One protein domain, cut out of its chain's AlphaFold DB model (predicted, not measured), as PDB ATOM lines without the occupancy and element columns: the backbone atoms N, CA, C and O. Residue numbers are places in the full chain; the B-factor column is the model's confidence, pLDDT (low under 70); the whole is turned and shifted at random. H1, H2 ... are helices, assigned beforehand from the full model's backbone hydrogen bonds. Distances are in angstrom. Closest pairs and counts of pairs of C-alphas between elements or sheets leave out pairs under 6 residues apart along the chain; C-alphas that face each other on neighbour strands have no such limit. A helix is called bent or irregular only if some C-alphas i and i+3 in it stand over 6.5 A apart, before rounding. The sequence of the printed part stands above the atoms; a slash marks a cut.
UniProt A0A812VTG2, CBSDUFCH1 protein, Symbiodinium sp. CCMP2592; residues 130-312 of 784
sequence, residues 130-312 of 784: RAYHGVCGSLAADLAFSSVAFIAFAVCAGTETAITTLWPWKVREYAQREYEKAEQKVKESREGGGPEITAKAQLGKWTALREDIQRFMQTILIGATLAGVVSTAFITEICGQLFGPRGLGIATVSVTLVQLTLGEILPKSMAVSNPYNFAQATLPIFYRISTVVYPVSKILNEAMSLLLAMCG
ATOM      1  N   ARG A 130       4.075  30.698   5.003       43.16
ATOM      2  CA  ARG A 130       5.313  31.490   5.122       43.16
ATOM      3  C   ARG A 130       6.369  31.092   4.078       43.16
ATOM      4  O   ARG A 130       6.939  31.973   3.437       43.16
ATOM      5  N   ALA A 131       6.570  29.793   3.844       50.25
ATOM      6  CA  ALA A 131       7.508  29.289   2.839       50.25
ATOM      7  C   ALA A 131       7.073  29.627   1.401       50.25
ATOM      8  O   ALA A 131       7.884  30.115   0.615       50.25
ATOM      9  N   TYR A 132       5.786  29.452   1.064       49.78
ATOM     10  CA  TYR A 132       5.269  29.828  -0.259       49.78
ATOM     11  C   TYR A 132       5.350  31.341  -0.506       49.78
ATOM     12  O   TYR A 132       5.634  31.741  -1.631       49.78
ATOM     13  N   HIS A 133       5.151  32.194   0.508       50.91
ATOM     14  CA  HIS A 133       5.351  33.640   0.341       50.91
ATOM     15  C   HIS A 133       6.819  34.018   0.099       50.91
ATOM     16  O   HIS A 133       7.070  34.901  -0.718       50.91
ATOM     17  N   GLY A 134       7.772  33.342   0.749       53.59
ATOM     18  CA  GLY A 134       9.202  33.541   0.496       53.59
ATOM     19  C   GLY A 134       9.601  33.160  -0.933       53.59
ATOM     20  O   GLY A 134      10.108  33.999  -1.673       53.59
ATOM     21  N   VAL A 135       9.293  31.926  -1.349       56.84
ATOM     22  CA  VAL A 135       9.682  31.390  -2.670       56.84
ATOM     23  C   VAL A 135       8.963  32.098  -3.825       56.84
ATOM     24  O   VAL A 135       9.577  32.387  -4.848       56.84
ATOM     25  N   CYS A 136       7.682  32.454  -3.674       57.09
ATOM     26  CA  CYS A 136       6.999  33.289  -4.672       57.09
ATOM     27  C   CYS A 136       7.539  34.730  -4.706       57.09
ATOM     28  O   CYS A 136       7.394  35.396  -5.729       57.09
ATOM     29  N   GLY A 137       8.129  35.217  -3.610       62.81
ATOM     30  CA  GLY A 137       8.760  36.533  -3.531       62.81
ATOM     31  C   GLY A 137      10.084  36.594  -4.291       62.81
ATOM     32  O   GLY A 137      10.255  37.489  -5.119       62.81
ATOM     33  N   SER A 138      10.984  35.627  -4.062       73.31
ATOM     34  CA  SER A 138      12.257  35.536  -4.794       73.31
ATOM     35  C   SER A 138      12.022  35.298  -6.283       73.31
ATOM     36  O   SER A 138      12.400  36.139  -7.090       73.31
ATOM     37  N   LEU A 139      11.257  34.263  -6.648       75.06
ATOM     38  CA  LEU A 139      11.046  33.875  -8.048       75.06
ATOM     39  C   LEU A 139      10.382  35.001  -8.873       75.06
ATOM     40  O   LEU A 139      10.659  35.149 -10.062       75.06
ATOM     41  N   ALA A 140       9.554  35.851  -8.249       76.88
ATOM     42  CA  ALA A 140       9.010  37.048  -8.895       76.88
ATOM     43  C   ALA A 140      10.053  38.167  -9.102       76.88
ATOM     44  O   ALA A 140       9.992  38.864 -10.118       76.88
ATOM     45  N   ALA A 141      11.003  38.338  -8.177       80.62
ATOM     46  CA  ALA A 141      12.125  39.263  -8.332       80.62
ATOM     47  C   ALA A 141      13.122  38.758  -9.390       80.62
ATOM     48  O   ALA A 141      13.492  39.521 -10.283       80.62
ATOM     49  N   ASP A 142      13.472  37.473  -9.356       80.62
ATOM     50  CA  ASP A 142      14.371  36.824 -10.318       80.62
ATOM     51  C   ASP A 142      13.810  36.936 -11.744       80.62
ATOM     52  O   ASP A 142      14.516  37.331 -12.674       80.62
ATOM     53  N   LEU A 143      12.502  36.694 -11.918       84.25
ATOM     54  CA  LEU A 143      11.801  36.887 -13.191       84.25
ATOM     55  C   LEU A 143      11.834  38.357 -13.650       84.25
ATOM     56  O   LEU A 143      11.980  38.628 -14.845       84.25
ATOM     57  N   ALA A 144      11.725  39.314 -12.723       84.19
ATOM     58  CA  ALA A 144      11.813  40.735 -13.041       84.19
ATOM     59  C   ALA A 144      13.231  41.123 -13.503       84.19
ATOM     60  O   ALA A 144      13.365  41.681 -14.596       84.19
ATOM     61  N   PHE A 145      14.279  40.763 -12.752       87.19
ATOM     62  CA  PHE A 145      15.679  40.998 -13.139       87.19
ATOM     63  C   PHE A 145      16.029  40.317 -14.466       87.19
ATOM     64  O   PHE A 145      16.542  40.975 -15.374       87.19
ATOM     65  N   SER A 146      15.645  39.048 -14.625       86.69
ATOM     66  CA  SER A 146      15.731  38.298 -15.880       86.69
ATOM     67  C   SER A 146      15.112  39.068 -17.050       86.69
ATOM     68  O   SER A 146      15.727  39.162 -18.111       86.69
ATOM     69  N   SER A 147      13.903  39.618 -16.875       87.25
ATOM     70  CA  SER A 147      13.191  40.344 -17.935       87.25
ATOM     71  C   SER A 147      13.854  41.676 -18.306       87.25
ATOM     72  O   SER A 147      13.882  42.037 -19.482       87.25
ATOM     73  N   VAL A 148      14.444  42.382 -17.334       91.12
ATOM     74  CA  VAL A 148      15.188  43.628 -17.581       91.12
ATOM     75  C   VAL A 148      16.499  43.330 -18.309       91.12
ATOM     76  O   VAL A 148      16.792  43.988 -19.308       91.12
ATOM     77  N   ALA A 149      17.242  42.305 -17.880       89.19
ATOM     78  CA  ALA A 149      18.451  41.846 -18.566       89.19
ATOM     79  C   ALA A 149      18.146  41.378 -20.003       89.19
ATOM     80  O   ALA A 149      18.863  41.738 -20.933       89.19
ATOM     81  N   PHE A 150      17.029  40.675 -20.210       90.88
ATOM     82  CA  PHE A 150      16.580  40.244 -21.536       90.88
ATOM     83  C   PHE A 150      16.292  41.422 -22.479       90.88
ATOM     84  O   PHE A 150      16.715  41.429 -23.635       90.88
ATOM     85  N   ILE A 151      15.587  42.444 -21.982       91.69
ATOM     86  CA  ILE A 151      15.294  43.661 -22.752       91.69
ATOM     87  C   ILE A 151      16.585  44.442 -23.033       91.69
ATOM     88  O   ILE A 151      16.747  44.951 -24.140       91.69
ATOM     89  N   ALA A 152      17.517  44.508 -22.077       91.06
ATOM     90  CA  ALA A 152      18.817  45.144 -22.281       91.06
ATOM     91  C   ALA A 152      19.639  44.430 -23.371       91.06
ATOM     92  O   ALA A 152      20.130  45.101 -24.276       91.06
ATOM     93  N   PHE A 153      19.712  43.095 -23.344       93.31
ATOM     94  CA  PHE A 153      20.347  42.279 -24.388       93.31
ATOM     95  C   PHE A 153      19.743  42.568 -25.771       93.31
ATOM     96  O   PHE A 153      20.469  42.943 -26.693       93.31
ATOM     97  N   ALA A 154      18.410  42.519 -25.883       93.06
ATOM     98  CA  ALA A 154      17.692  42.793 -27.128       93.06
ATOM     99  C   ALA A 154      17.918  44.214 -27.669       93.06
ATOM    100  O   ALA A 154      18.061  44.414 -28.877       93.06
ATOM    101  N   VAL A 155      17.975  45.210 -26.782       93.12
ATOM    102  CA  VAL A 155      18.272  46.597 -27.158       93.12
ATOM    103  C   VAL A 155      19.723  46.746 -27.621       93.12
ATOM    104  O   VAL A 155      19.946  47.410 -28.628       93.12
ATOM    105  N   CYS A 156      20.695  46.095 -26.971       93.38
ATOM    106  CA  CYS A 156      22.096  46.130 -27.409       93.38
ATOM    107  C   CYS A 156      22.271  45.493 -28.797       93.38
ATOM    108  O   CYS A 156      22.777  46.159 -29.697       93.38
ATOM    109  N   ALA A 157      21.777  44.265 -29.000       91.62
ATOM    110  CA  ALA A 157      21.872  43.539 -30.272       91.62
ATOM    111  C   ALA A 157      21.226  44.301 -31.451       91.62
ATOM    112  O   ALA A 157      21.757  44.331 -32.566       91.62
ATOM    113  N   GLY A 158      20.085  44.956 -31.201       93.31
ATOM    114  CA  GLY A 158      19.443  45.837 -32.176       93.31
ATOM    115  C   GLY A 158      20.248  47.111 -32.457       93.31
ATOM    116  O   GLY A 158      20.396  47.488 -33.615       93.31
ATOM    117  N   THR A 159      20.805  47.772 -31.435       92.69
ATOM    118  CA  THR A 159      21.583  49.011 -31.623       92.69
ATOM    119  C   THR A 159      22.917  48.759 -32.317       92.69
ATOM    120  O   THR A 159      23.285  49.540 -33.189       92.69
ATOM    121  N   GLU A 160      23.599  47.662 -31.988       92.44
ATOM    122  CA  GLU A 160      24.785  47.163 -32.694       92.44
ATOM    123  C   GLU A 160      24.510  47.074 -34.202       92.44
ATOM    124  O   GLU A 160      25.162  47.742 -35.001       92.44
ATOM    125  N   THR A 161      23.456  46.342 -34.573       92.62
ATOM    126  CA  THR A 161      23.055  46.126 -35.973       92.62
ATOM    127  C   THR A 161      22.576  47.413 -36.651       92.62
ATOM    128  O   THR A 161      22.814  47.617 -37.840       92.62
ATOM    129  N   ALA A 162      21.920  48.314 -35.912       91.94
ATOM    130  CA  ALA A 162      21.504  49.616 -36.433       91.94
ATOM    131  C   ALA A 162      22.702  50.531 -36.734       91.94
ATOM    132  O   ALA A 162      22.639  51.308 -37.681       91.94
ATOM    133  N   ILE A 163      23.782  50.447 -35.948       88.38
ATOM    134  CA  ILE A 163      24.998  51.240 -36.163       88.38
ATOM    135  C   ILE A 163      25.866  50.623 -37.267       88.38
ATOM    136  O   ILE A 163      26.341  51.370 -38.113       88.38
ATOM    137  N   THR A 164      26.020  49.298 -37.344       87.50
ATOM    138  CA  THR A 164      26.815  48.670 -38.423       87.50
ATOM    139  C   THR A 164      26.158  48.779 -39.800       87.50
ATOM    140  O   THR A 164      26.858  48.919 -40.796       87.50
ATOM    141  N   THR A 165      24.822  48.800 -39.879       88.94
ATOM    142  CA  THR A 165      24.100  49.111 -41.133       88.94
ATOM    143  C   THR A 165      24.041  50.612 -41.459       88.94
ATOM    144  O   THR A 165      23.635  50.995 -42.560       88.94
ATOM    145  N   LEU A 166      24.475  51.484 -40.540       84.81
ATOM    146  CA  LEU A 166      24.699  52.906 -40.790       84.81
ATOM    147  C   LEU A 166      26.163  53.144 -41.171       84.81
ATOM    148  O   LEU A 166      26.989  53.490 -40.329       84.81
ATOM    149  N   TRP A 167      26.451  53.013 -42.470       77.06
ATOM    150  CA  TRP A 167      27.746  53.336 -43.077       77.06
ATOM    151  C   TRP A 167      28.381  54.617 -42.489       77.06
ATOM    152  O   TRP A 167      27.662  55.608 -42.300       77.06
ATOM    153  N   PRO A 168      29.710  54.667 -42.259       75.69
ATOM    154  CA  PRO A 168      30.363  55.792 -41.578       75.69
ATOM    155  C   PRO A 168      30.060  57.165 -42.194       75.69
ATOM    156  O   PRO A 168      29.842  58.138 -41.468       75.69
ATOM    157  N   TRP A 169      29.959  57.256 -43.525       73.19
ATOM    158  CA  TRP A 169      29.580  58.492 -44.219       73.19
ATOM    159  C   TRP A 169      28.181  58.995 -43.834       73.19
ATOM    160  O   TRP A 169      27.967  60.201 -43.727       73.19
ATOM    161  N   LYS A 170      27.243  58.089 -43.550       80.44
ATOM    162  CA  LYS A 170      25.857  58.410 -43.197       80.44
ATOM    163  C   LYS A 170      25.734  58.871 -41.745       80.44
ATOM    164  O   LYS A 170      24.961  59.774 -41.432       80.44
ATOM    165  N   VAL A 171      26.583  58.341 -40.862       82.88
ATOM    166  CA  VAL A 171      26.792  58.908 -39.517       82.88
ATOM    167  C   VAL A 171      27.373  60.327 -39.615       82.88
ATOM    168  O   VAL A 171      26.905  61.219 -38.902       82.88
ATOM    169  N   ARG A 172      28.322  60.580 -40.536       78.88
ATOM    170  CA  ARG A 172      28.833  61.939 -40.816       78.88
ATOM    171  C   ARG A 172      27.720  62.874 -41.323       78.88
ATOM    172  O   ARG A 172      27.607  63.977 -40.795       78.88
ATOM    173  N   GLU A 173      26.865  62.424 -42.245       81.12
ATOM    174  CA  GLU A 173      25.698  63.162 -42.771       81.12
ATOM    175  C   GLU A 173      24.714  63.580 -41.656       81.12
ATOM    176  O   GLU A 173      24.327  64.748 -41.561       81.12
ATOM    177  N   TYR A 174      24.329  62.659 -40.762       84.31
ATOM    178  CA  TYR A 174      23.423  62.986 -39.651       84.31
ATOM    179  C   TYR A 174      24.070  63.888 -38.592       84.31
ATOM    180  O   TYR A 174      23.393  64.771 -38.061       84.31
ATOM    181  N   ALA A 175      25.369  63.725 -38.323       83.00
ATOM    182  CA  ALA A 175      26.124  64.622 -37.448       83.00
ATOM    183  C   ALA A 175      26.212  66.049 -38.020       83.00
ATOM    184  O   ALA A 175      26.042  67.018 -37.280       83.00
ATOM    185  N   GLN A 176      26.410  66.184 -39.336       83.06
ATOM    186  CA  GLN A 176      26.434  67.478 -40.024       83.06
ATOM    187  C   GLN A 176      25.066  68.178 -39.940       83.06
ATOM    188  O   GLN A 176      24.989  69.334 -39.531       83.06
ATOM    189  N   ARG A 177      23.970  67.439 -40.168       84.00
ATOM    190  CA  ARG A 177      22.595  67.950 -40.005       84.00
ATOM    191  C   ARG A 177      22.201  68.294 -38.566       84.00
ATOM    192  O   ARG A 177      21.229  69.027 -38.376       84.00
ATOM    193  N   GLU A 178      22.868  67.747 -37.548       81.56
ATOM    194  CA  GLU A 178      22.725  68.233 -36.166       81.56
ATOM    195  C   GLU A 178      23.509  69.536 -35.957       81.56
ATOM    196  O   GLU A 178      22.967  70.464 -35.357       81.56
ATOM    197  N   TYR A 179      24.725  69.638 -36.503       78.94
ATOM    198  CA  TYR A 179      25.556  70.844 -36.436       78.94
ATOM    199  C   TYR A 179      24.891  72.057 -37.111       78.94
ATOM    200  O   TYR A 179      24.739  73.099 -36.477       78.94
ATOM    201  N   GLU A 180      24.396  71.909 -38.344       82.31
ATOM    202  CA  GLU A 180      23.674  72.958 -39.089       82.31
ATOM    203  C   GLU A 180      22.486  73.522 -38.289       82.31
ATOM    204  O   GLU A 180      22.294  74.733 -38.193       82.31
ATOM    205  N   LYS A 181      21.714  72.637 -37.644       82.69
ATOM    206  CA  LYS A 181      20.544  73.006 -36.829       82.69
ATOM    207  C   LYS A 181      20.918  73.623 -35.485       82.69
ATOM    208  O   LYS A 181      20.103  74.353 -34.923       82.69
ATOM    209  N   ALA A 182      22.099  73.320 -34.950       79.56
ATOM    210  CA  ALA A 182      22.646  74.015 -33.791       79.56
ATOM    211  C   ALA A 182      23.111  75.428 -34.185       79.56
ATOM    212  O   ALA A 182      22.748  76.396 -33.522       79.56
ATOM    213  N   GLU A 183      23.839  75.565 -35.296       79.81
ATOM    214  CA  GLU A 183      24.320  76.859 -35.790       79.81
ATOM    215  C   GLU A 183      23.163  77.802 -36.157       79.81
ATOM    216  O   GLU A 183      23.173  78.966 -35.754       79.81
ATOM    217  N   GLN A 184      22.127  77.298 -36.840       81.81
ATOM    218  CA  GLN A 184      20.928  78.080 -37.160       81.81
ATOM    219  C   GLN A 184      20.246  78.617 -35.890       81.81
ATOM    220  O   GLN A 184      19.988  79.815 -35.797       81.81
ATOM    221  N   LYS A 185      20.039  77.775 -34.869       78.75
ATOM    222  CA  LYS A 185      19.451  78.207 -33.587       78.75
ATOM    223  C   LYS A 185      20.305  79.228 -32.846       78.75
ATOM    224  O   LYS A 185      19.761  80.064 -32.130       78.75
ATOM    225  N   VAL A 186      21.631  79.154 -32.972       78.69
ATOM    226  CA  VAL A 186      22.540  80.143 -32.376       78.69
ATOM    227  C   VAL A 186      22.427  81.488 -33.098       78.69
ATOM    228  O   VAL A 186      22.403  82.515 -32.424       78.69
ATOM    229  N   LYS A 187      22.256  81.503 -34.429       79.38
ATOM    230  CA  LYS A 187      21.946  82.729 -35.194       79.38
ATOM    231  C   LYS A 187      20.596  83.320 -34.770       79.38
ATOM    232  O   LYS A 187      20.563  84.457 -34.310       79.38
ATOM    233  N   GLU A 188      19.534  82.511 -34.769       80.44
ATOM    234  CA  GLU A 188      18.189  82.899 -34.301       80.44
ATOM    235  C   GLU A 188      18.207  83.446 -32.855       80.44
ATOM    236  O   GLU A 188      17.568  84.452 -32.553       80.44
ATOM    237  N   SER A 189      18.985  82.830 -31.954       74.81
ATOM    238  CA  SER A 189      19.118  83.282 -30.556       74.81
ATOM    239  C   SER A 189      19.902  84.593 -30.422       74.81
ATOM    240  O   SER A 189      19.589  85.402 -29.548       74.81
ATOM    241  N   ARG A 190      20.910  84.809 -31.278       73.81
ATOM    242  CA  ARG A 190      21.734  86.029 -31.306       73.81
ATOM    243  C   ARG A 190      20.955  87.221 -31.863       73.81
ATOM    244  O   ARG A 190      21.076  88.320 -31.330       73.81
ATOM    245  N   GLU A 191      20.130  86.996 -32.882       77.62
ATOM    246  CA  GLU A 191      19.199  87.993 -33.427       77.62
ATOM    247  C   GLU A 191      18.057  88.299 -32.442       77.62
ATOM    248  O   GLU A 191      17.664  89.453 -32.284       77.62
ATOM    249  N   GLY A 192      17.575  87.289 -31.708       74.69
ATOM    250  CA  GLY A 192      16.544  87.428 -30.675       74.69
ATOM    251  C   GLY A 192      16.997  88.036 -29.339       74.69
ATOM    252  O   GLY A 192      16.198  88.070 -28.403       74.69
ATOM    253  N   GLY A 193      18.253  88.484 -29.206       61.44
ATOM    254  CA  GLY A 193      18.777  89.087 -27.970       61.44
ATOM    255  C   GLY A 193      18.907  88.119 -26.782       61.44
ATOM    256  O   GLY A 193      18.882  88.551 -25.628       61.44
ATOM    257  N   GLY A 194      19.008  86.814 -27.048       62.53
ATOM    258  CA  GLY A 194      19.206  85.786 -26.027       62.53
ATOM    259  C   GLY A 194      20.641  85.731 -25.476       62.53
ATOM    260  O   GLY A 194      21.541  86.394 -25.995       62.53
ATOM    261  N   PRO A 195      20.890  84.919 -24.429       61.25
ATOM    262  CA  PRO A 195      22.244  84.666 -23.942       61.25
ATOM    263  C   PRO A 195      23.105  83.982 -25.017       61.25
ATOM    264  O   PRO A 195      22.604  83.202 -25.828       61.25
ATOM    265  N   GLU A 196      24.414  84.236 -24.995       59.03
ATOM    266  CA  GLU A 196      25.361  83.722 -25.991       59.03
ATOM    267  C   GLU A 196      25.615  82.211 -25.820       59.03
ATOM    268  O   GLU A 196      26.552  81.763 -25.157       59.03
ATOM    269  N   ILE A 197      24.746  81.394 -26.420       62.31
ATOM    270  CA  ILE A 197      24.900  79.939 -26.447       62.31
ATOM    271  C   ILE A 197      25.926  79.572 -27.523       62.31
ATOM    272  O   ILE A 197      25.672  79.710 -28.717       62.31
ATOM    273  N   THR A 198      27.078  79.038 -27.118       61.62
ATOM    274  CA  THR A 198      28.058  78.492 -28.065       61.62
ATOM    275  C   THR A 198      27.516  77.235 -28.749       61.62
ATOM    276  O   THR A 198      27.031  76.316 -28.091       61.62
ATOM    277  N   ALA A 199      27.659  77.138 -30.078       59.62
ATOM    278  CA  ALA A 199      27.164  75.994 -30.858       59.62
ATOM    279  C   ALA A 199      27.714  74.638 -30.366       59.62
ATOM    280  O   ALA A 199      27.006  73.633 -30.401       59.62
ATOM    281  N   LYS A 200      28.936  74.617 -29.805       56.72
ATOM    282  CA  LYS A 200      29.524  73.424 -29.170       56.72
ATOM    283  C   LYS A 200      28.692  72.871 -28.002       56.72
ATOM    284  O   LYS A 200      28.670  71.661 -27.814       56.72
ATOM    285  N   ALA A 201      27.967  73.713 -27.264       54.75
ATOM    286  CA  ALA A 201      27.078  73.278 -26.182       54.75
ATOM    287  C   ALA A 201      25.757  72.650 -26.682       54.75
ATOM    288  O   ALA A 201      25.029  72.054 -25.891       54.75
ATOM    289  N   GLN A 202      25.449  72.765 -27.982       56.84
ATOM    290  CA  GLN A 202      24.305  72.118 -28.637       56.84
ATOM    291  C   GLN A 202      24.708  70.938 -29.546       56.84
ATOM    292  O   GLN A 202      23.847  70.401 -30.246       56.84
ATOM    293  N   LEU A 203      25.983  70.516 -29.543       63.16
ATOM    294  CA  LEU A 203      26.429  69.331 -30.286       63.16
ATOM    295  C   LEU A 203      25.616  68.098 -29.866       63.16
ATOM    296  O   LEU A 203      25.363  67.859 -28.684       63.16
ATOM    297  N   GLY A 204      25.144  67.364 -30.869       66.75
ATOM    298  CA  GLY A 204      24.092  66.372 -30.712       66.75
ATOM    299  C   GLY A 204      24.579  64.952 -30.423       66.75
ATOM    300  O   GLY A 204      25.671  64.698 -29.912       66.75
ATOM    301  N   LYS A 205      23.708  63.989 -30.726       76.88
ATOM    302  CA  LYS A 205      23.930  62.565 -30.428       76.88
ATOM    303  C   LYS A 205      24.768  61.887 -31.510       76.88
ATOM    304  O   LYS A 205      25.520  60.963 -31.209       76.88
ATOM    305  N   TRP A 206      24.637  62.342 -32.755       81.06
ATOM    306  CA  TRP A 206      25.359  61.808 -33.905       81.06
ATOM    307  C   TRP A 206      26.788  62.350 -33.981       81.06
ATOM    308  O   TRP A 206      27.681  61.623 -34.406       81.06
ATOM    309  N   THR A 207      27.040  63.575 -33.508       78.81
ATOM    310  CA  THR A 207      28.404  64.129 -33.412       78.81
ATOM    311  C   THR A 207      29.262  63.342 -32.420       78.81
ATOM    312  O   THR A 207      30.382  62.975 -32.755       78.81
ATOM    313  N   ALA A 208      28.709  62.963 -31.263       77.56
ATOM    314  CA  ALA A 208      29.402  62.102 -30.302       77.56
ATOM    315  C   ALA A 208      29.684  60.685 -30.841       77.56
ATOM    316  O   ALA A 208      30.735  60.118 -30.551       77.56
ATOM    317  N   LEU A 209      28.771  60.112 -31.641       81.31
ATOM    318  CA  LEU A 209      29.023  58.837 -32.322       81.31
ATOM    319  C   LEU A 209      30.128  58.985 -33.383       81.31
ATOM    320  O   LEU A 209      31.009  58.136 -33.452       81.31
ATOM    321  N   ARG A 210      30.101  60.068 -34.175       79.56
ATOM    322  CA  ARG A 210      31.105  60.392 -35.207       79.56
ATOM    323  C   ARG A 210      32.518  60.540 -34.634       79.56
ATOM    324  O   ARG A 210      33.469  60.228 -35.343       79.56
ATOM    325  N   GLU A 211      32.666  61.035 -33.406       74.62
ATOM    326  CA  GLU A 211      33.981  61.257 -32.796       74.62
ATOM    327  C   GLU A 211      34.714  59.946 -32.455       74.62
ATOM    328  O   GLU A 211      35.883  59.829 -32.817       74.62
ATOM    329  N   ASP A 212      34.049  58.960 -31.833       74.38
ATOM    330  CA  ASP A 212      34.653  57.681 -31.401       74.38
ATOM    331  C   ASP A 212      33.711  56.465 -31.619       74.38
ATOM    332  O   ASP A 212      33.283  55.823 -30.654       74.38
ATOM    333  N   ILE A 213      33.393  56.091 -32.871       81.56
ATOM    334  CA  ILE A 213      32.504  54.937 -33.177       81.56
ATOM    335  C   ILE A 213      32.926  53.662 -32.420       81.56
ATOM    336  O   ILE A 213      32.086  52.989 -31.816       81.56
ATOM    337  N   GLN A 214      34.228  53.358 -32.386       78.62
ATOM    338  CA  GLN A 214      34.786  52.175 -31.717       78.62
ATOM    339  C   GLN A 214      34.401  52.091 -30.229       78.62
ATOM    340  O   GLN A 214      34.007  51.026 -29.755       78.62
ATOM    341  N   ARG A 215      34.421  53.217 -29.501       80.88
ATOM    342  CA  ARG A 215      34.031  53.284 -28.081       80.88
ATOM    343  C   ARG A 215      32.554  52.936 -27.879       80.88
ATOM    344  O   ARG A 215      32.204  52.279 -26.894       80.88
ATOM    345  N   PHE A 216      31.684  53.353 -28.801       84.06
ATOM    346  CA  PHE A 216      30.267  52.984 -28.770       84.06
ATOM    347  C   PHE A 216      30.073  51.497 -29.058       84.06
ATOM    348  O   PHE A 216      29.408  50.827 -28.270       84.06
ATOM    349  N   MET A 217      30.706  50.965 -30.107       86.44
ATOM    350  CA  MET A 217      30.623  49.540 -30.452       86.44
ATOM    351  C   MET A 217      31.121  48.642 -29.314       86.44
ATOM    352  O   MET A 217      30.417  47.716 -28.912       86.44
ATOM    353  N   GLN A 218      32.265  48.967 -28.707       86.44
ATOM    354  CA  GLN A 218      32.796  48.247 -27.543       86.44
ATOM    355  C   GLN A 218      31.853  48.323 -26.332       86.44
ATOM    356  O   GLN A 218      31.599  47.307 -25.688       86.44
ATOM    357  N   THR A 219      31.272  49.495 -26.049       87.69
ATOM    358  CA  THR A 219      30.271  49.640 -24.974       87.69
ATOM    359  C   THR A 219      29.043  48.762 -25.224       87.69
ATOM    360  O   THR A 219      28.547  48.123 -24.295       87.69
ATOM    361  N   ILE A 220      28.542  48.725 -26.463       90.69
ATOM    362  CA  ILE A 220      27.359  47.938 -26.836       90.69
ATOM    363  C   ILE A 220      27.661  46.438 -26.741       90.69
ATOM    364  O   ILE A 220      26.844  45.706 -26.188       90.69
ATOM    365  N   LEU A 221      28.837  45.987 -27.188       89.88
ATOM    366  CA  LEU A 221      29.253  44.582 -27.123       89.88
ATOM    367  C   LEU A 221      29.435  44.090 -25.674       89.88
ATOM    368  O   LEU A 221      28.949  43.015 -25.315       89.88
ATOM    369  N   ILE A 222      30.062  44.901 -24.813       89.19
ATOM    370  CA  ILE A 222      30.175  44.630 -23.367       89.19
ATOM    371  C   ILE A 222      28.779  44.615 -22.714       89.19
ATOM    372  O   ILE A 222      28.481  43.747 -21.895       89.19
ATOM    373  N   GLY A 223      27.893  45.536 -23.108       88.88
ATOM    374  CA  GLY A 223      26.508  45.579 -22.636       88.88
ATOM    375  C   GLY A 223      25.691  44.350 -23.050       88.88
ATOM    376  O   GLY A 223      25.009  43.763 -22.211       88.88
ATOM    377  N   ALA A 224      25.797  43.930 -24.313       90.62
ATOM    378  CA  ALA A 224      25.115  42.760 -24.860       90.62
ATOM    379  C   ALA A 224      25.574  41.470 -24.172       90.62
ATOM    380  O   ALA A 224      24.743  40.708 -23.681       90.62
ATOM    381  N   THR A 225      26.887  41.245 -24.089       91.06
ATOM    382  CA  THR A 225      27.456  40.037 -23.469       91.06
ATOM    383  C   THR A 225      27.092  39.937 -21.987       91.06
ATOM    384  O   THR A 225      26.575  38.903 -21.561       91.06
ATOM    385  N   LEU A 226      27.248  41.018 -21.213       90.81
ATOM    386  CA  LEU A 226      26.874  41.038 -19.795       90.81
ATOM    387  C   LEU A 226      25.365  40.815 -19.594       90.81
ATOM    388  O   LEU A 226      24.972  39.983 -18.776       90.81
ATOM    389  N   ALA A 227      24.513  41.513 -20.351       90.19
ATOM    390  CA  ALA A 227      23.060  41.366 -20.247       90.19
ATOM    391  C   ALA A 227      22.582  39.962 -20.663       90.19
ATOM    392  O   ALA A 227      21.703  39.395 -20.012       90.19
ATOM    393  N   GLY A 228      23.194  39.380 -21.699       89.06
ATOM    394  CA  GLY A 228      22.929  38.016 -22.153       89.06
ATOM    395  C   GLY A 228      23.301  36.971 -21.100       89.06
ATOM    396  O   GLY A 228      22.467  36.130 -20.763       89.06
ATOM    397  N   VAL A 229      24.504  37.052 -20.517       90.44
ATOM    398  CA  VAL A 229      24.950  36.139 -19.445       90.44
ATOM    399  C   VAL A 229      24.044  36.248 -18.215       90.44
ATOM    400  O   VAL A 229      23.549  35.228 -17.736       90.44
ATOM    401  N   VAL A 230      23.756  37.469 -17.748       90.25
ATOM    402  CA  VAL A 230      22.880  37.702 -16.586       90.25
ATOM    403  C   VAL A 230      21.464  37.176 -16.840       90.25
ATOM    404  O   VAL A 230      20.911  36.483 -15.987       90.25
ATOM    405  N   SER A 231      20.880  37.446 -18.014       87.75
ATOM    406  CA  SER A 231      19.548  36.934 -18.359       87.75
ATOM    407  C   SER A 231      19.536  35.401 -18.398       87.75
ATOM    408  O   SER A 231      18.710  34.779 -17.733       87.75
ATOM    409  N   THR A 232      20.508  34.782 -19.076       86.44
ATOM    410  CA  THR A 232      20.603  33.314 -19.194       86.44
ATOM    411  C   THR A 232      20.755  32.642 -17.826       86.44
ATOM    412  O   THR A 232      20.117  31.615 -17.580       86.44
ATOM    413  N   ALA A 233      21.550  33.221 -16.920       88.00
ATOM    414  CA  ALA A 233      21.750  32.703 -15.566       88.00
ATOM    415  C   ALA A 233      20.438  32.686 -14.760       88.00
ATOM    416  O   ALA A 233      20.010  31.615 -14.323       88.00
ATOM    417  N   PHE A 234      19.749  33.830 -14.647       86.88
ATOM    418  CA  PHE A 234      18.474  33.909 -13.922       86.88
ATOM    419  C   PHE A 234      17.390  33.014 -14.543       86.88
ATOM    420  O   PHE A 234      16.679  32.325 -13.810       86.88
ATOM    421  N   ILE A 235      17.272  32.949 -15.877       83.50
ATOM    422  CA  ILE A 235      16.286  32.055 -16.513       83.50
ATOM    423  C   ILE A 235      16.616  30.583 -16.217       83.50
ATOM    424  O   ILE A 235      15.702  29.795 -15.963       83.50
ATOM    425  N   THR A 236      17.898  30.204 -16.217       83.50
ATOM    426  CA  THR A 236      18.331  28.828 -15.921       83.50
ATOM    427  C   THR A 236      17.994  28.436 -14.484       83.50
ATOM    428  O   THR A 236      17.465  27.345 -14.266       83.50
ATOM    429  N   GLU A 237      18.209  29.331 -13.517       83.44
ATOM    430  CA  GLU A 237      17.824  29.098 -12.122       83.44
ATOM    431  C   GLU A 237      16.300  28.964 -11.958       83.44
ATOM    432  O   GLU A 237      15.830  27.963 -11.409       83.44
ATOM    433  N   ILE A 238      15.516  29.890 -12.525       82.88
ATOM    434  CA  ILE A 238      14.043  29.824 -12.520       82.88
ATOM    435  C   ILE A 238      13.555  28.505 -13.149       82.88
ATOM    436  O   ILE A 238      12.637  27.864 -12.633       82.88
ATOM    437  N   CYS A 239      14.185  28.050 -14.235       80.75
ATOM    438  CA  CYS A 239      13.856  26.774 -14.871       80.75
ATOM    439  C   CYS A 239      14.228  25.562 -14.001       80.75
ATOM    440  O   CYS A 239      13.451  24.605 -13.935       80.75
ATOM    441  N   GLY A 240      15.364  25.609 -13.300       81.31
ATOM    442  CA  GLY A 240      15.753  24.597 -12.317       81.31
ATOM    443  C   GLY A 240      14.737  24.478 -11.178       81.31
ATOM    444  O   GLY A 240      14.311  23.366 -10.856       81.31
ATOM    445  N   GLN A 241      14.282  25.613 -10.636       80.38
ATOM    446  CA  GLN A 241      13.269  25.666  -9.575       80.38
ATOM    447  C   GLN A 241      11.880  25.184 -10.050       80.38
ATOM    448  O   GLN A 241      11.189  24.485  -9.308       80.38
ATOM    449  N   LEU A 242      11.463  25.512 -11.284       77.38
ATOM    450  CA  LEU A 242      10.129  25.171 -11.809       77.38
ATOM    451  C   LEU A 242       9.999  23.738 -12.355       77.38
ATOM    452  O   LEU A 242       8.942  23.126 -12.199       77.38
ATOM    453  N   PHE A 243      11.030  23.214 -13.026       78.25
ATOM    454  CA  PHE A 243      10.960  21.926 -13.739       78.25
ATOM    455  C   PHE A 243      11.786  20.806 -13.088       78.25
ATOM    456  O   PHE A 243      11.603  19.628 -13.420       78.25
ATOM    457  N   GLY A 244      12.680  21.151 -12.157       79.50
ATOM    458  CA  GLY A 244      13.567  20.214 -11.476       79.50
ATOM    459  C   GLY A 244      14.577  19.512 -12.402       79.50
ATOM    460  O   GLY A 244      14.589  19.718 -13.620       79.50
ATOM    461  N   PRO A 245      15.414  18.607 -11.852       76.25
ATOM    462  CA  PRO A 245      16.534  18.012 -12.588       76.25
ATOM    463  C   PRO A 245      16.145  17.241 -13.858       76.25
ATOM    464  O   PRO A 245      16.950  17.117 -14.774       76.25
ATOM    465  N   ARG A 246      14.912  16.718 -13.933       74.38
ATOM    466  CA  ARG A 246      14.431  15.918 -15.077       74.38
ATOM    467  C   ARG A 246      13.852  16.749 -16.224       74.38
ATOM    468  O   ARG A 246      13.768  16.235 -17.333       74.38
ATOM    469  N   GLY A 247      13.439  17.992 -15.973       73.12
ATOM    470  CA  GLY A 247      12.920  18.889 -17.012       73.12
ATOM    471  C   GLY A 247      13.954  19.879 -17.556       73.12
ATOM    472  O   GLY A 247      13.710  20.486 -18.599       73.12
ATOM    473  N   LEU A 248      15.106  20.014 -16.886       79.75
ATOM    474  CA  LEU A 248      16.110  21.046 -17.155       79.75
ATOM    475  C   LEU A 248      16.533  21.118 -18.631       79.75
ATOM    476  O   LEU A 248      16.446  22.188 -19.213       79.75
ATOM    477  N   GLY A 249      16.889  19.999 -19.274       80.12
ATOM    478  CA  GLY A 249      17.333  20.012 -20.678       80.12
ATOM    479  C   GLY A 249      16.277  20.525 -21.669       80.12
ATOM    480  O   GLY A 249      16.598  21.286 -22.580       80.12
ATOM    481  N   ILE A 250      14.999  20.179 -21.462       80.31
ATOM    482  CA  ILE A 250      13.886  20.677 -22.291       80.31
ATOM    483  C   ILE A 250      13.663  22.172 -22.030       80.31
ATOM    484  O   ILE A 250      13.407  22.931 -22.969       80.31
ATOM    485  N   ALA A 251      13.794  22.607 -20.774       80.44
ATOM    486  CA  ALA A 251      13.707  24.014 -20.413       80.44
ATOM    487  C   ALA A 251      14.852  24.827 -21.043       80.44
ATOM    488  O   ALA A 251      14.568  25.811 -21.718       80.44
ATOM    489  N   THR A 252      16.109  24.381 -20.940       83.06
ATOM    490  CA  THR A 252      17.277  25.043 -21.547       83.06
ATOM    491  C   THR A 252      17.117  25.215 -23.057       83.06
ATOM    492  O   THR A 252      17.281  26.329 -23.544       83.06
ATOM    493  N   VAL A 253      16.717  24.170 -23.797       86.44
ATOM    494  CA  VAL A 253      16.479  24.267 -25.256       86.44
ATOM    495  C   VAL A 253      15.314  25.209 -25.589       86.44
ATOM    496  O   VAL A 253      15.376  25.961 -26.561       86.44
ATOM    497  N   SER A 254      14.255  25.214 -24.774       83.81
ATOM    498  CA  SER A 254      13.126  26.139 -24.960       83.81
ATOM    499  C   SER A 254      13.534  27.597 -24.706       83.81
ATOM    500  O   SER A 254      13.104  28.499 -25.423       83.81
ATOM    501  N   VAL A 255      14.380  27.823 -23.700       84.62
ATOM    502  CA  VAL A 255      14.898  29.137 -23.303       84.62
ATOM    503  C   VAL A 255      15.862  29.688 -24.343       84.62
ATOM    504  O   VAL A 255      15.676  30.825 -24.773       84.62
ATOM    505  N   THR A 256      16.836  28.901 -24.811       88.06
ATOM    506  CA  THR A 256      17.778  29.360 -25.844       88.06
ATOM    507  C   THR A 256      17.062  29.667 -27.157       88.06
ATOM    508  O   THR A 256      17.354  30.690 -27.770       88.06
ATOM    509  N   LEU A 257      16.048  28.882 -27.545       88.94
ATOM    510  CA  LEU A 257      15.213  29.199 -28.709       88.94
ATOM    511  C   LEU A 257      14.455  30.529 -28.541       88.94
ATOM    512  O   LEU A 257      14.420  31.339 -29.470       88.94
ATOM    513  N   VAL A 258      13.868  30.791 -27.367       86.69
ATOM    514  CA  VAL A 258      13.198  32.072 -27.065       86.69
ATOM    515  C   VAL A 258      14.195  33.238 -27.044       86.69
ATOM    516  O   VAL A 258      13.876  34.322 -27.537       86.69
ATOM    517  N   GLN A 259      15.405  33.025 -26.528       85.88
ATOM    518  CA  GLN A 259      16.444  34.048 -26.430       85.88
ATOM    519  C   GLN A 259      17.063  34.398 -27.783       85.88
ATOM    520  O   GLN A 259      17.183  35.581 -28.091       85.88
ATOM    521  N   LEU A 260      17.343  33.413 -28.635       90.69
ATOM    522  CA  LEU A 260      17.767  33.662 -30.014       90.69
ATOM    523  C   LEU A 260      16.656  34.364 -30.809       90.69
ATOM    524  O   LEU A 260      16.898  35.381 -31.450       90.69
ATOM    525  N   THR A 261      15.409  33.881 -30.738       90.50
ATOM    526  CA  THR A 261      14.319  34.438 -31.563       90.50
ATOM    527  C   THR A 261      13.860  35.833 -31.132       90.50
ATOM    528  O   THR A 261      13.711  36.701 -31.991       90.50
ATOM    529  N   LEU A 262      13.637  36.077 -29.835       90.31
ATOM    530  CA  LEU A 262      13.127  37.363 -29.332       90.31
ATOM    531  C   LEU A 262      14.223  38.313 -28.835       90.31
ATOM    532  O   LEU A 262      14.012  39.524 -28.854       90.31
ATOM    533  N   GLY A 263      15.352  37.775 -28.373       87.56
ATOM    534  CA  GLY A 263      16.471  38.546 -27.830       87.56
ATOM    535  C   GLY A 263      17.498  38.960 -28.881       87.56
ATOM    536  O   GLY A 263      18.156  39.973 -28.692       87.56
ATOM    537  N   GLU A 264      17.610  38.244 -30.004       89.56
ATOM    538  CA  GLU A 264      18.606  38.556 -31.036       89.56
ATOM    539  C   GLU A 264      17.994  38.738 -32.433       89.56
ATOM    540  O   GLU A 264      18.033  39.838 -32.982       89.56
ATOM    541  N   ILE A 265      17.366  37.708 -33.003       92.81
ATOM    542  CA  ILE A 265      16.880  37.727 -34.394       92.81
ATOM    543  C   ILE A 265      15.834  38.835 -34.606       92.81
ATOM    544  O   ILE A 265      15.930  39.601 -35.566       92.81
ATOM    545  N   LEU A 266      14.854  38.962 -33.703       92.56
ATOM    546  CA  LEU A 266      13.812  39.988 -33.794       92.56
ATOM    547  C   LEU A 266      14.358  41.434 -33.730       92.56
ATOM    548  O   LEU A 266      14.043  42.202 -34.645       92.56
ATOM    549  N   PRO A 267      15.155  41.852 -32.721       91.56
ATOM    550  CA  PRO A 267      15.695  43.212 -32.683       91.56
ATOM    551  C   PRO A 267      16.700  43.492 -33.807       91.56
ATOM    552  O   PRO A 267      16.639  44.583 -34.375       91.56
ATOM    553  N   LYS A 268      17.555  42.530 -34.195       93.88
ATOM    554  CA  LYS A 268      18.465  42.691 -35.346       93.88
ATOM    555  C   LYS A 268      17.679  42.893 -36.651       93.88
ATOM    556  O   LYS A 268      17.943  43.840 -37.386       93.88
ATOM    557  N   SER A 269      16.632  42.099 -36.896       92.44
ATOM    558  CA  SER A 269      15.740  42.263 -38.059       92.44
ATOM    559  C   SER A 269      15.012  43.618 -38.066       92.44
ATOM    560  O   SER A 269      14.941  44.283 -39.103       92.44
ATOM    561  N   MET A 270      14.520  44.077 -36.908       91.12
ATOM    562  CA  MET A 270      13.917  45.408 -36.786       91.12
ATOM    563  C   MET A 270      14.922  46.529 -37.083       91.12
ATOM    564  O   MET A 270      14.564  47.480 -37.779       91.12
ATOM    565  N   ALA A 271      16.162  46.405 -36.601       92.50
ATOM    566  CA  ALA A 271      17.230  47.365 -36.852       92.50
ATOM    567  C   ALA A 271      17.554  47.491 -38.348       92.50
ATOM    568  O   ALA A 271      17.484  48.599 -38.871       92.50
ATOM    569  N   VAL A 272      17.783  46.374 -39.056       92.25
ATOM    570  CA  VAL A 272      18.034  46.373 -40.516       92.25
ATOM    571  C   VAL A 272      16.899  47.062 -41.289       92.25
ATOM    572  O   VAL A 272      17.154  47.801 -42.234       92.25
ATOM    573  N   SER A 273      15.640  46.876 -40.873       90.50
ATOM    574  CA  SER A 273      14.486  47.471 -41.568       90.50
ATOM    575  C   SER A 273      14.358  48.997 -41.424       90.50
ATOM    576  O   SER A 273      13.701  49.634 -42.249       90.50
ATOM    577  N   ASN A 274      14.933  49.599 -40.372       91.12
ATOM    578  CA  ASN A 274      14.923  51.052 -40.171       91.12
ATOM    579  C   ASN A 274      16.044  51.502 -39.205       91.12
ATOM    580  O   ASN A 274      15.767  51.875 -38.055       91.12
ATOM    581  N   PRO A 275      17.313  51.482 -39.649       90.25
ATOM    582  CA  PRO A 275      18.443  51.629 -38.739       90.25
ATOM    583  C   PRO A 275      18.551  53.047 -38.179       90.25
ATOM    584  O   PRO A 275      18.824  53.213 -36.992       90.25
ATOM    585  N   TYR A 276      18.213  54.073 -38.971       89.81
ATOM    586  CA  TYR A 276      18.198  55.464 -38.513       89.81
ATOM    587  C   TYR A 276      17.260  55.681 -37.314       89.81
ATOM    588  O   TYR A 276      17.704  56.174 -36.277       89.81
ATOM    589  N   ASN A 277      15.982  55.283 -37.407       89.38
ATOM    590  CA  ASN A 277      15.037  55.496 -36.303       89.38
ATOM    591  C   ASN A 277      15.382  54.635 -35.075       89.38
ATOM    592  O   ASN A 277      15.169  55.076 -33.942       89.38
ATOM    593  N   PHE A 278      15.928  53.427 -35.275       90.12
ATOM    594  CA  PHE A 278      16.351  52.557 -34.174       90.12
ATOM    595  C   PHE A 278      17.558  53.146 -33.425       90.12
ATOM    596  O   PHE A 278      17.526  53.301 -32.196       90.12
ATOM    597  N   ALA A 279      18.602  53.540 -34.158       89.12
ATOM    598  CA  ALA A 279      19.796  54.167 -33.603       89.12
ATOM    599  C   ALA A 279      19.470  55.517 -32.943       89.12
ATOM    600  O   ALA A 279      19.869  55.736 -31.802       89.12
ATOM    601  N   GLN A 280      18.664  56.388 -33.570       88.62
ATOM    602  CA  GLN A 280      18.292  57.691 -32.993       88.62
ATOM    603  C   GLN A 280      17.576  57.559 -31.631       88.62
ATOM    604  O   GLN A 280      17.748  58.412 -30.749       88.62
ATOM    605  N   ALA A 281      16.788  56.494 -31.444       88.56
ATOM    606  CA  ALA A 281      16.088  56.209 -30.193       88.56
ATOM    607  C   ALA A 281      17.014  55.669 -29.087       88.56
ATOM    608  O   ALA A 281      16.819  55.997 -27.915       88.56
ATOM    609  N   THR A 282      18.023  54.867 -29.440       88.81
ATOM    610  CA  THR A 282      18.892  54.162 -28.478       88.81
ATOM    611  C   THR A 282      20.212  54.884 -28.177       88.81
ATOM    612  O   THR A 282      20.679  54.840 -27.037       88.81
ATOM    613  N   LEU A 283      20.746  55.665 -29.123       86.81
ATOM    614  CA  LEU A 283      21.917  56.543 -28.966       86.81
ATOM    615  C   LEU A 283      21.995  57.326 -27.638       86.81
ATOM    616  O   LEU A 283      23.041  57.266 -26.992       86.81
ATOM    617  N   PRO A 284      20.947  58.038 -27.162       85.56
ATOM    618  CA  PRO A 284      21.051  58.824 -25.927       85.56
ATOM    619  C   PRO A 284      21.158  57.969 -24.655       85.56
ATOM    620  O   PRO A 284      21.555  58.486 -23.609       85.56
ATOM    621  N   ILE A 285      20.800  56.683 -24.725       86.94
ATOM    622  CA  ILE A 285      20.975  55.721 -23.633       86.94
ATOM    623  C   ILE A 285      22.426  55.228 -23.653       86.94
ATOM    624  O   ILE A 285      23.133  55.360 -22.652       86.94
ATOM    625  N   PHE A 286      22.904  54.764 -24.812       86.56
ATOM    626  CA  PHE A 286      24.273  54.265 -24.954       86.56
ATOM    627  C   PHE A 286      25.346  55.342 -24.764       86.56
ATOM    628  O   PHE A 286      26.379  55.019 -24.197       86.56
ATOM    629  N   TYR A 287      25.093  56.614 -25.094       85.50
ATOM    630  CA  TYR A 287      25.994  57.733 -24.761       85.50
ATOM    631  C   TYR A 287      26.259  57.852 -23.246       85.50
ATOM    632  O   TYR A 287      27.383  58.081 -22.795       85.50
ATOM    633  N   ARG A 288      25.213  57.677 -22.427       85.94
ATOM    634  CA  ARG A 288      25.337  57.747 -20.963       85.94
ATOM    635  C   ARG A 288      26.081  56.525 -20.426       85.94
ATOM    636  O   ARG A 288      26.981  56.675 -19.605       85.94
ATOM    637  N   ILE A 289      25.757  55.337 -20.937       85.88
ATOM    638  CA  ILE A 289      26.424  54.085 -20.554       85.88
ATOM    639  C   ILE A 289      27.902  54.102 -20.983       85.88
ATOM    640  O   ILE A 289      28.763  53.792 -20.165       85.88
ATOM    641  N   SER A 290      28.229  54.560 -22.196       85.44
ATOM    642  CA  SER A 290      29.607  54.640 -22.713       85.44
ATOM    643  C   SER A 290      30.464  55.686 -22.004       85.44
ATOM    644  O   SER A 290      31.681  55.699 -22.176       85.44
ATOM    645  N   THR A 291      29.863  56.560 -21.193       84.31
ATOM    646  CA  THR A 291      30.581  57.461 -20.279       84.31
ATOM    647  C   THR A 291      30.960  56.752 -18.975       84.31
ATOM    648  O   THR A 291      32.060  56.962 -18.475       84.31
ATOM    649  N   VAL A 292      30.114  55.849 -18.466       86.94
ATOM    650  CA  VAL A 292      30.404  55.030 -17.269       86.94
ATOM    651  C   VAL A 292      31.346  53.862 -17.591       86.94
ATOM    652  O   VAL A 292      32.240  53.556 -16.810       86.94
ATOM    653  N   VAL A 293      31.186  53.235 -18.760       85.88
ATOM    654  CA  VAL A 293      32.020  52.112 -19.235       85.88
ATOM    655  C   VAL A 293      33.373  52.587 -19.794       85.88
ATOM    656  O   VAL A 293      34.301  51.788 -19.901       85.88
ATOM    657  N   TYR A 294      33.532  53.887 -20.084       84.88
ATOM    658  CA  TYR A 294      34.750  54.455 -20.679       84.88
ATOM    659  C   TYR A 294      36.075  53.998 -20.033       84.88
ATOM    660  O   TYR A 294      36.904  53.462 -20.771       84.88
ATOM    661  N   PRO A 295      36.303  54.123 -18.706       86.88
ATOM    662  CA  PRO A 295      37.566  53.699 -18.094       86.88
ATOM    663  C   PRO A 295      37.863  52.207 -18.299       86.88
ATOM    664  O   PRO A 295      39.011  51.850 -18.544       86.88
ATOM    665  N   VAL A 296      36.839  51.344 -18.287       85.38
ATOM    666  CA  VAL A 296      36.997  49.907 -18.562       85.38
ATOM    667  C   VAL A 296      37.377  49.686 -20.027       85.38
ATOM    668  O   VAL A 296      38.340  48.978 -20.307       85.38
ATOM    669  N   SER A 297      36.689  50.348 -20.965       80.88
ATOM    670  CA  SER A 297      37.032  50.264 -22.394       80.88
ATOM    671  C   SER A 297      38.439  50.797 -22.700       80.88
ATOM    672  O   SER A 297      39.125  50.233 -23.545       80.88
ATOM    673  N   LYS A 298      38.914  51.824 -21.978       82.81
ATOM    674  CA  LYS A 298      40.283  52.337 -22.122       82.81
ATOM    675  C   LYS A 298      41.315  51.296 -21.687       82.81
ATOM    676  O   LYS A 298      42.214  51.004 -22.464       82.81
ATOM    677  N   ILE A 299      41.146  50.695 -20.505       87.38
ATOM    678  CA  ILE A 299      42.050  49.649 -19.996       87.38
ATOM    679  C   ILE A 299      42.082  48.441 -20.945       87.38
ATOM    680  O   ILE A 299      43.154  47.912 -21.224       87.38
ATOM    681  N   LEU A 300      40.928  48.033 -21.489       82.94
ATOM    682  CA  LEU A 300      40.851  46.946 -22.472       82.94
ATOM    683  C   LEU A 300      41.545  47.298 -23.799       82.94
ATOM    684  O   LEU A 300      42.224  46.445 -24.360       82.94
ATOM    685  N   ASN A 301      41.430  48.541 -24.279       82.38
ATOM    686  CA  ASN A 301      42.138  48.997 -25.479       82.38
ATOM    687  C   ASN A 301      43.654  49.094 -25.261       82.38
ATOM    688  O   ASN A 301      44.415  48.675 -26.128       82.38
ATOM    689  N   GLU A 302      44.104  49.579 -24.101       84.38
ATOM    690  CA  GLU A 302      45.529  49.609 -23.749       84.38
ATOM    691  C   GLU A 302      46.089  48.179 -23.655       84.38
ATOM    692  O   GLU A 302      47.097  47.874 -24.292       84.38
ATOM    693  N   ALA A 303      45.380  47.259 -22.990       87.00
ATOM    694  CA  ALA A 303      45.743  45.840 -22.952       87.00
ATOM    695  C   ALA A 303      45.752  45.178 -24.344       87.00
ATOM    696  O   ALA A 303      46.644  44.385 -24.637       87.00
ATOM    697  N   MET A 304      44.807  45.519 -25.228       81.94
ATOM    698  CA  MET A 304      44.785  44.988 -26.595       81.94
ATOM    699  C   MET A 304      45.910  45.569 -27.463       81.94
ATOM    700  O   MET A 304      46.521  44.822 -28.220       81.94
ATOM    701  N   SER A 305      46.256  46.853 -27.310       82.25
ATOM    702  CA  SER A 305      47.431  47.437 -27.974       82.25
ATOM    703  C   SER A 305      48.744  46.813 -27.494       82.25
ATOM    704  O   SER A 305      49.634  46.586 -28.307       82.25
ATOM    705  N   LEU A 306      48.841  46.445 -26.209       84.88
ATOM    706  CA  LEU A 306      49.985  45.712 -25.664       84.88
ATOM    707  C   LEU A 306      50.093  44.302 -26.268       84.88
ATOM    708  O   LEU A 306      51.181  43.900 -26.667       84.88
ATOM    709  N   LEU A 307      48.977  43.575 -26.389       87.50
ATOM    710  CA  LEU A 307      48.950  42.258 -27.039       87.50
ATOM    711  C   LEU A 307      49.309  42.339 -28.532       87.50
ATOM    712  O   LEU A 307      50.082  41.517 -29.012       87.50
ATOM    713  N   LEU A 308      48.807  43.342 -29.258       85.31
ATOM    714  CA  LEU A 308      49.147  43.557 -30.671       85.31
ATOM    715  C   LEU A 308      50.626  43.930 -30.855       85.31
ATOM    716  O   LEU A 308      51.281  43.375 -31.734       85.31
ATOM    717  N   ALA A 309      51.177  44.776 -29.978       83.31
ATOM    718  CA  ALA A 309      52.603  45.099 -29.960       83.31
ATOM    719  C   ALA A 309      53.481  43.877 -29.621       83.31
ATOM    720  O   ALA A 309      54.536  43.701 -30.223       83.31
ATOM    721  N   MET A 310      53.034  42.991 -28.719       87.62
ATOM    722  CA  MET A 310      53.700  41.704 -28.457       87.62
ATOM    723  C   MET A 310      53.666  40.754 -29.665       87.62
ATOM    724  O   MET A 310      54.575  39.940 -29.812       87.62
ATOM    725  N   CYS A 311      52.665  40.876 -30.541       88.00
ATOM    726  CA  CYS A 311      52.590  40.167 -31.822       88.00
ATOM    727  C   CYS A 311      53.295  40.906 -32.981       88.00
ATOM    728  O   CYS A 311      53.184  40.467 -34.123       88.00
ATOM    729  N   GLY A 312      53.983  42.026 -32.725       83.88
ATOM    730  CA  GLY A 312      54.683  42.810 -33.751       83.88
ATOM    731  C   GLY A 312      53.781  43.601 -34.708       83.88
ATOM    732  O   GLY A 312      54.279  44.150 -35.688       83.88
TER     733      GLY A 312
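Overview. This is residues 130 to 312 of the 784 residues of the protein "CBSDUFCH1 protein" of Symbiodinium sp. CCMP2592 (UniProt A0A812VTG2). The long helix H5 folds back on itself as two arms, with H1 packed along H5a and its later part also on H5b, a loose group of three long helices. H6 crosses at one end, beyond it H2 makes a wing with short H3 and H4, and residues 302 to 312, of which 302 to 310 belong to H7, stick out. The printed part has 183 residues with seven named helices, H1 to H7 in order, and no named strand: all helix. It is loose, with a radius of gyration of the C-alphas of 21.8 A and spans of 72 by 51 by 33 A.

Arrangement. H5, residues 213 to 273, was assigned as one helix by its hydrogen bonds but is bent, with C-alphas 242 and 245 9.6 A apart; its arms are H5a, residues 213 to 242, and H5b, residues 245 to 273. H1, residues 130 to 164, touches H5a at a shallow tilt of 28 degrees, opposite ways; their closest C-alphas, Ser 146 and Ser 231, are 4.8 A apart. H6, residues 275 to 292, touches H5a about perpendicular at 88 degrees, with residues 286 to 290 alone; the closest C-alphas are Thr 219 and Ser 290, 5.5 A. H4, residues 205 to 211, touches residues 280 to 287 of H6 alone; the closest C-alphas are Lys 205 and Leu 283, 6.5 A. H2, residues 168 to 191, touches H4, closest at the C-alphas of Ala 175 and Trp 206, 4.6 A, and H3, residues 199 to 202, closest at Ala 182 and Gln 202, 5.7 A; it does so with residues 168 to 179 and 179 to 186 alone. H7, residues 294 to 310, touches H5a with residues 294 to 297 alone, closest at the C-alphas of Gln 218 and Ser 297, 7.0 A. Every O i to N i+4 pair is within hydrogen-bond range in H1, H4, H5a and H7, against 19 of 20 in H2, 20 of 25 in H5b and 11 of 14 in H6; H3 is too short for such a pair.

Along the chain. H5a is 42.9 A long and H5b 41.4 A; H1, from C-alpha 130 at (5.313, 31.490, 5.122), is 51.5 A, H2 35.0 A, H6 24.8 A, and H7, to C-alpha 310 at (53.700, 41.704, -28.457), 24.1 A. H5b and H6 are irregular: C-alphas 246 and 249 are 7.5 A apart, and C-alphas 281 and 284 7.0 A.

Size, cuts and confidence. The two farthest C-alphas, Glu 191 and Arg 246, are 74.5 A apart. The printed part has no cut and no long link. Confidence is under 70 at residues 130 to 137 and 193 to 204.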